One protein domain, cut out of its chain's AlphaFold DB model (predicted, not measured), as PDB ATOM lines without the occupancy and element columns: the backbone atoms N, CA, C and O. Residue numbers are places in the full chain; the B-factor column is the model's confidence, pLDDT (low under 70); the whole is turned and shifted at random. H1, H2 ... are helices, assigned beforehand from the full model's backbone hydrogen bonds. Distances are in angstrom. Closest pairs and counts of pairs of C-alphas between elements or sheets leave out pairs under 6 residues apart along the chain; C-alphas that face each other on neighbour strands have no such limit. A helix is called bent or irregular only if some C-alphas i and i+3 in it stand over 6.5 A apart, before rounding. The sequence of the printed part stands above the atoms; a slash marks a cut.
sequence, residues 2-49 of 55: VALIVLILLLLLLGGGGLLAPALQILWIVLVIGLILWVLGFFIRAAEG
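What this domain is: This is residues 2 to 49 of the 55 residues of the protein "Hydrophobic protein" of Chloroflexi bacterium (UniProt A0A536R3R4). H1 runs out and the longer H3 runs back loosely side by side with it, joined at one end by a turn holding short H2; residues 43 to 49 stick out. The printed part has 48 residues, with three named helices, H1, H2, H3, and no named strand: all helix. It is a loose rod, 42 by 19 by 7 A, radius of gyration of the C-alphas 12.7 A.

How they stand to each other: H1, residues 2 to 15, and H3, residues 22 to 47, are close but not clearly touching; their closest C-alphas, of Leu 14 and Trp 28, are 7.9 A apart. They run opposite ways at a shallow tilt of 11 degrees. H2, residues 17 to 20, meets H1 only through their link. H2 touches residues 24 to 28 alone of H3; the closest C-alphas, of Gly 18 and Gln 25, are 5.3 A apart. O i to N i+4 pairs are within hydrogen-bond range throughout H1 and in 20 of 22 in H3; H2 is too short for one.

Where its parts are: H1 begins at C-alpha 2 (10.106, 18.382, 7.034) and spans 19.7 A from first to last C-alpha, H2 5.7 A. H3 spans 37.9 A, ending at C-alpha 47 (2.741, 15.915, -8.411), and is irregular: C-alphas 23 and 26 are 7.3 A apart.

The domain as a whole: The farthest C-alphas, of Pro 22 and Gly 49, are 41.8 A apart. The printed part has no cut; both links are tight. Residues 14 to 22 and 46 to 49 have pLDDT under 70.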
ATOM      1  N   VAL A   2       9.201  19.448   6.546       78.88
ATOM      2  CA  VAL A   2      10.106  18.382   7.034       78.88
ATOM      3  C   VAL A   2      11.095  17.885   5.963       78.88
ATOM      4  O   VAL A   2      12.282  17.791   6.239       78.88
ATOM      5  N   ALA A   3      10.653  17.659   4.720       72.12
ATOM      6  CA  ALA A   3      11.530  17.183   3.639       72.12
ATOM      7  C   ALA A   3      12.685  18.146   3.286       72.12
ATOM      8  O   ALA A   3      13.796  17.702   3.014       72.12
ATOM      9  N   LEU A   4      12.443  19.462   3.335       73.44
ATOM     10  CA  LEU A   4      13.482  20.473   3.092       73.44
ATOM     11  C   LEU A   4      14.514  20.499   4.224       73.44
ATOM     12  O   LEU A   4      15.707  20.606   3.965       73.44
ATOM     13  N   ILE A   5      14.059  20.341   5.470       83.12
ATOM     14  CA  ILE A   5      14.939  20.242   6.640       83.12
ATOM     15  C   ILE A   5      15.828  18.997   6.527       83.12
ATOM     16  O   ILE A   5      17.035  19.088   6.724       83.12
ATOM     17  N   VAL A   6      15.257  17.852   6.136       80.81
ATOM     18  CA  VAL A   6      16.013  16.608   5.916       80.81
ATOM     19  C   VAL A   6      17.049  16.769   4.799       80.81
ATOM     20  O   VAL A   6      18.178  16.324   4.966       80.81
ATOM     21  N   LEU A   7      16.717  17.455   3.699       76.25
ATOM     22  CA  LEU A   7      17.663  17.723   2.612       76.25
ATOM     23  C   LEU A   7      18.857  18.569   3.079       76.25
ATOM     24  O   LEU A   7      20.000  18.234   2.781       76.25
ATOM     25  N   ILE A   8      18.604  19.638   3.838       80.69
ATOM     26  CA  ILE A   8      19.658  20.510   4.378       80.69
ATOM     27  C   ILE A   8      20.539  19.744   5.373       80.69
ATOM     28  O   ILE A   8      21.762  19.847   5.311       80.69
ATOM     29  N   LEU A   9      19.937  18.940   6.254       80.44
ATOM     30  CA  LEU A   9      20.677  18.097   7.197       80.44
ATOM     31  C   LEU A   9      21.517  17.041   6.482       80.44
ATOM     32  O   LEU A   9      22.647  16.805   6.892       80.44
ATOM     33  N   LEU A  10      21.010  16.449   5.399       75.62
ATOM     34  CA  LEU A  10      21.788  15.535   4.571       75.62
ATOM     35  C   LEU A  10      22.962  16.270   3.932       75.62
ATOM     36  O   LEU A  10      24.081  15.814   4.090       75.62
ATOM     37  N   LEU A  11      22.764  17.433   3.311       72.88
ATOM     38  CA  LEU A  11      23.862  18.207   2.720       72.88
ATOM     39  C   LEU A  11      24.940  18.602   3.746       72.88
ATOM     40  O   LEU A  11      26.124  18.527   3.427       72.88
ATOM     41  N   LEU A  12      24.554  18.962   4.975       75.25
ATOM     42  CA  LEU A  12      25.486  19.270   6.071       75.25
ATOM     43  C   LEU A  12      26.215  18.028   6.602       75.25
ATOM     44  O   LEU A  12      27.425  18.072   6.809       75.25
ATOM     45  N   LEU A  13      25.492  16.927   6.815       72.31
ATOM     46  CA  LEU A  13      26.041  15.677   7.346       72.31
ATOM     47  C   LEU A  13      26.978  15.009   6.342       72.31
ATOM     48  O   LEU A  13      28.036  14.495   6.693       72.31
ATOM     49  N   LEU A  14      26.576  15.023   5.078       66.56
ATOM     50  CA  LEU A  14      27.346  14.463   3.996       66.56
ATOM     51  C   LEU A  14      28.549  15.400   3.728       66.56
ATOM     52  O   LEU A  14      29.672  14.910   3.625       66.56
ATOM     53  N   GLY A  15      28.370  16.727   3.635       66.69
ATOM     54  CA  GLY A  15      29.369  17.664   3.083       66.69
ATOM     55  C   GLY A  15      30.778  17.591   3.690       66.69
ATOM     56  O   GLY A  15      31.748  17.924   3.015       66.69
ATOM     57  N   GLY A  16      30.920  17.095   4.921       66.25
ATOM     58  CA  GLY A  16      32.218  16.881   5.560       66.25
ATOM     59  C   GLY A  16      32.980  15.624   5.112       66.25
ATOM     60  O   GLY A  16      34.201  15.622   5.148       66.25
ATOM     61  N   GLY A  17      32.321  14.548   4.672       62.34
ATOM     62  CA  GLY A  17      32.975  13.245   4.453       62.34
ATOM     63  C   GLY A  17      33.656  13.077   3.090       62.34
ATOM     64  O   GLY A  17      34.756  12.532   3.007       62.34
ATOM     65  N   GLY A  18      33.025  13.561   2.015       59.88
ATOM     66  CA  GLY A  18      33.539  13.424   0.643       59.88
ATOM     67  C   GLY A  18      34.641  14.419   0.264       59.88
ATOM     68  O   GLY A  18      35.385  14.163  -0.676       59.88
ATOM     69  N   LEU A  19      34.763  15.532   0.996       59.38
ATOM     70  CA  LEU A  19      35.791  16.559   0.771       59.38
ATOM     71  C   LEU A  19      37.110  16.264   1.506       59.38
ATOM     72  O   LEU A  19      38.149  16.794   1.122       59.38
ATOM     73  N   LEU A  20      37.079  15.432   2.556       63.75
ATOM     74  CA  LEU A  20      38.224  15.185   3.443       63.75
ATOM     75  C   LEU A  20      39.030  13.920   3.097       63.75
ATOM     76  O   LEU A  20      40.163  13.785   3.553       63.75
ATOM     77  N   ALA A  21      38.481  12.996   2.304       66.25
ATOM     78  CA  ALA A  21      39.133  11.725   1.989       66.25
ATOM     79  C   ALA A  21      38.882  11.294   0.526       66.25
ATOM     80  O   ALA A  21      37.784  10.828   0.206       66.25
ATOM     81  N   PRO A  22      39.900  11.348  -0.356       67.69
ATOM     82  CA  PRO A  22      39.770  10.982  -1.773       67.69
ATOM     83  C   PRO A  22      39.271   9.548  -2.005       67.69
ATOM     84  O   PRO A  22      38.560   9.274  -2.969       67.69
ATOM     85  N   ALA A  23      39.594   8.620  -1.096       70.75
ATOM     86  CA  ALA A  23      39.163   7.224  -1.179       70.75
ATOM     87  C   ALA A  23      37.639   7.041  -1.024       70.75
ATOM     88  O   ALA A  23      37.084   6.051  -1.497       70.75
ATOM     89  N   LEU A  24      36.946   7.997  -0.397       71.00
ATOM     90  CA  LEU A  24      35.495   7.959  -0.188       71.00
ATOM     91  C   LEU A  24      34.719   8.677  -1.300       71.00
ATOM     92  O   LEU A  24      33.488   8.702  -1.280       71.00
ATOM     93  N   GLN A  25      35.414   9.218  -2.302       74.50
ATOM     94  CA  GLN A  25      34.820  10.077  -3.321       74.50
ATOM     95  C   GLN A  25      33.852   9.341  -4.259       74.50
ATOM     96  O   GLN A  25      32.853   9.912  -4.682       74.50
ATOM     97  N   ILE A  26      34.074   8.054  -4.537       80.56
ATOM     98  CA  ILE A  26      33.107   7.242  -5.295       80.56
ATOM     99  C   ILE A  26      31.823   7.013  -4.490       80.56
ATOM    100  O   ILE A  26      30.729   7.212  -5.014       80.56
ATOM    101  N   LEU A  27      31.943   6.647  -3.208       80.38
ATOM    102  CA  LEU A  27      30.790   6.446  -2.320       80.38
ATOM    103  C   LEU A  27      29.979   7.737  -2.173       80.38
ATOM    104  O   LEU A  27      28.750   7.722  -2.189       80.38
ATOM    105  N   TRP A  28      30.694   8.854  -2.094       76.88
ATOM    106  CA  TRP A  28      30.148  10.197  -2.073       76.88
ATOM    107  C   TRP A  28      29.316  10.516  -3.317       76.88
ATOM    108  O   TRP A  28      28.166  10.938  -3.206       76.88
ATOM    109  N   ILE A  29      29.868  10.261  -4.505       80.94
ATOM    110  CA  ILE A  29      29.174  10.476  -5.779       80.94
ATOM    111  C   ILE A  29      27.900   9.626  -5.852       80.94
ATOM    112  O   ILE A  29      26.841  10.148  -6.193       80.94
ATOM    113  N   VAL A  30      27.970   8.343  -5.477       86.12
ATOM    114  CA  VAL A  30      26.801   7.445  -5.456       86.12
ATOM    115  C   VAL A  30      25.710   7.972  -4.519       86.12
ATOM    116  O   VAL A  30      24.539   8.001  -4.897       86.12
ATOM    117  N   LEU A  31      26.084   8.441  -3.328       82.38
ATOM    118  CA  LEU A  31      25.156   9.037  -2.365       82.38
ATOM    119  C   LEU A  31      24.479  10.299  -2.908       82.38
ATOM    120  O   LEU A  31      23.260  10.433  -2.796       82.38
ATOM    121  N   VAL A  32      25.241  11.201  -3.534       81.75
ATOM    122  CA  VAL A  32      24.706  12.425  -4.149       81.75
ATOM    123  C   VAL A  32      23.734  12.089  -5.281       81.75
ATOM    124  O   VAL A  32      22.645  12.658  -5.337       81.75
ATOM    125  N   ILE A  33      24.079  11.135  -6.150       87.69
ATOM    126  CA  ILE A  33      23.192  10.677  -7.227       87.69
ATOM    127  C   ILE A  33      21.898  10.100  -6.641       87.69
ATOM    128  O   ILE A  33      20.809  10.473  -7.075       87.69
ATOM    129  N   GLY A  34      21.999   9.237  -5.627       87.75
ATOM    130  CA  GLY A  34      20.838   8.664  -4.943       87.75
ATOM    131  C   GLY A  34      19.935   9.730  -4.320       87.75
ATOM    132  O   GLY A  34      18.714   9.654  -4.453       87.75
ATOM    133  N   LEU A  35      20.522  10.763  -3.709       84.06
ATOM    134  CA  LEU A  35      19.786  11.895  -3.146       84.06
ATOM    135  C   LEU A  35      19.031  12.670  -4.231       84.06
ATOM    136  O   LEU A  35      17.851  12.966  -4.055       84.06
ATOM    137  N   ILE A  36      19.678  12.955  -5.364       86.19
ATOM    138  CA  ILE A  36      19.047  13.631  -6.506       86.19
ATOM    139  C   ILE A  36      17.868  12.807  -7.028       86.19
ATOM    140  O   ILE A  36      16.767  13.338  -7.167       86.19
ATOM    141  N   LEU A  37      18.066  11.507  -7.266       90.25
ATOM    142  CA  LEU A  37      17.005  10.610  -7.735       90.25
ATOM    143  C   LEU A  37      15.843  10.526  -6.739       90.25
ATOM    144  O   LEU A  37      14.680  10.519  -7.143       90.25
ATOM    145  N   TRP A  38      16.139  10.500  -5.438       87.75
ATOM    146  CA  TRP A  38      15.121  10.512  -4.395       87.75
ATOM    147  C   TRP A  38      14.313  11.813  -4.398       87.75
ATOM    148  O   TRP A  38      13.084  11.749  -4.357       87.75
ATOM    149  N   VAL A  39      14.971  12.974  -4.504       85.06
ATOM    150  CA  VAL A  39      14.305  14.284  -4.598       85.06
ATOM    151  C   VAL A  39      13.426  14.349  -5.848       85.06
ATOM    152  O   VAL A  39      12.260  14.730  -5.756       85.06
ATOM    153  N   LEU A  40      13.940  13.924  -7.004       86.56
ATOM    154  CA  LEU A  40      13.165  13.864  -8.246       86.56
ATOM    155  C   LEU A  40      11.940  12.955  -8.091       86.56
ATOM    156  O   LEU A  40      10.823  13.374  -8.381       86.56
ATOM    157  N   GLY A  41      12.117  11.745  -7.557       85.75
ATOM    158  CA  GLY A  41      11.019  10.816  -7.289       85.75
ATOM    159  C   GLY A  41      10.013  11.343  -6.262       85.75
ATOM    160  O   GLY A  41       8.821  11.062  -6.374       85.75
ATOM    161  N   PHE A  42      10.462  12.120  -5.274       83.00
ATOM    162  CA  PHE A  42       9.588  12.799  -4.319       83.00
ATOM    163  C   PHE A  42       8.691  13.818  -5.024       83.00
ATOM    164  O   PHE A  42       7.485  13.800  -4.797       83.00
ATOM    165  N   PHE A  43       9.239  14.653  -5.912       80.56
ATOM    166  CA  PHE A  43       8.446  15.620  -6.674       80.56
ATOM    167  C   PHE A  43       7.508  14.961  -7.686       80.56
ATOM    168  O   PHE A  43       6.369  15.398  -7.804       80.56
ATOM    169  N   ILE A  44       7.944  13.890  -8.355       84.12
ATOM    170  CA  ILE A  44       7.091  13.113  -9.267       84.12
ATOM    171  C   ILE A  44       5.878  12.560  -8.506       84.12
ATOM    172  O   ILE A  44       4.742  12.839  -8.879       84.12
ATOM    173  N   ARG A  45       6.095  11.879  -7.373       77.44
ATOM    174  CA  ARG A  45       4.999  11.338  -6.548       77.44
ATOM    175  C   ARG A  45       4.144  12.420  -5.888       77.44
ATOM    176  O   ARG A  45       2.949  12.225  -5.693       77.44
ATOM    177  N   ALA A  46       4.734  13.557  -5.525       68.06
ATOM    178  CA  ALA A  46       3.990  14.685  -4.974       68.06
ATOM    179  C   ALA A  46       3.087  15.350  -6.026       68.06
ATOM    180  O   ALA A  46       1.995  15.802  -5.685       68.06
ATOM    181  N   ALA A  47       3.519  15.389  -7.291       67.31
ATOM    182  CA  ALA A  47       2.741  15.915  -8.411       67.31
ATOM    183  C   ALA A  47       1.599  14.979  -8.833       67.31
ATOM    184  O   ALA A  47       0.568  15.456  -9.300       67.31
ATOM    185  N   GLU A  48       1.751  13.669  -8.628       68.06
ATOM    186  CA  GLU A  48       0.718  12.687  -8.969       68.06
ATOM    187  C   GLU A  48      -0.563  12.827  -8.149       68.06
ATOM    188  O   GLU A  48      -1.584  12.340  -8.618       68.06
ATOM    189  N   GLY A  49      -0.539  13.509  -6.990       65.19
ATOM    190  CA  GLY A  49      -1.698  14.155  -6.350       65.19
ATOM    191  C   GLY A  49      -3.030  13.394  -6.367       65.19
ATOM    192  O   GLY A  49      -4.088  14.029  -6.375       65.19
TER     193      GLY A  49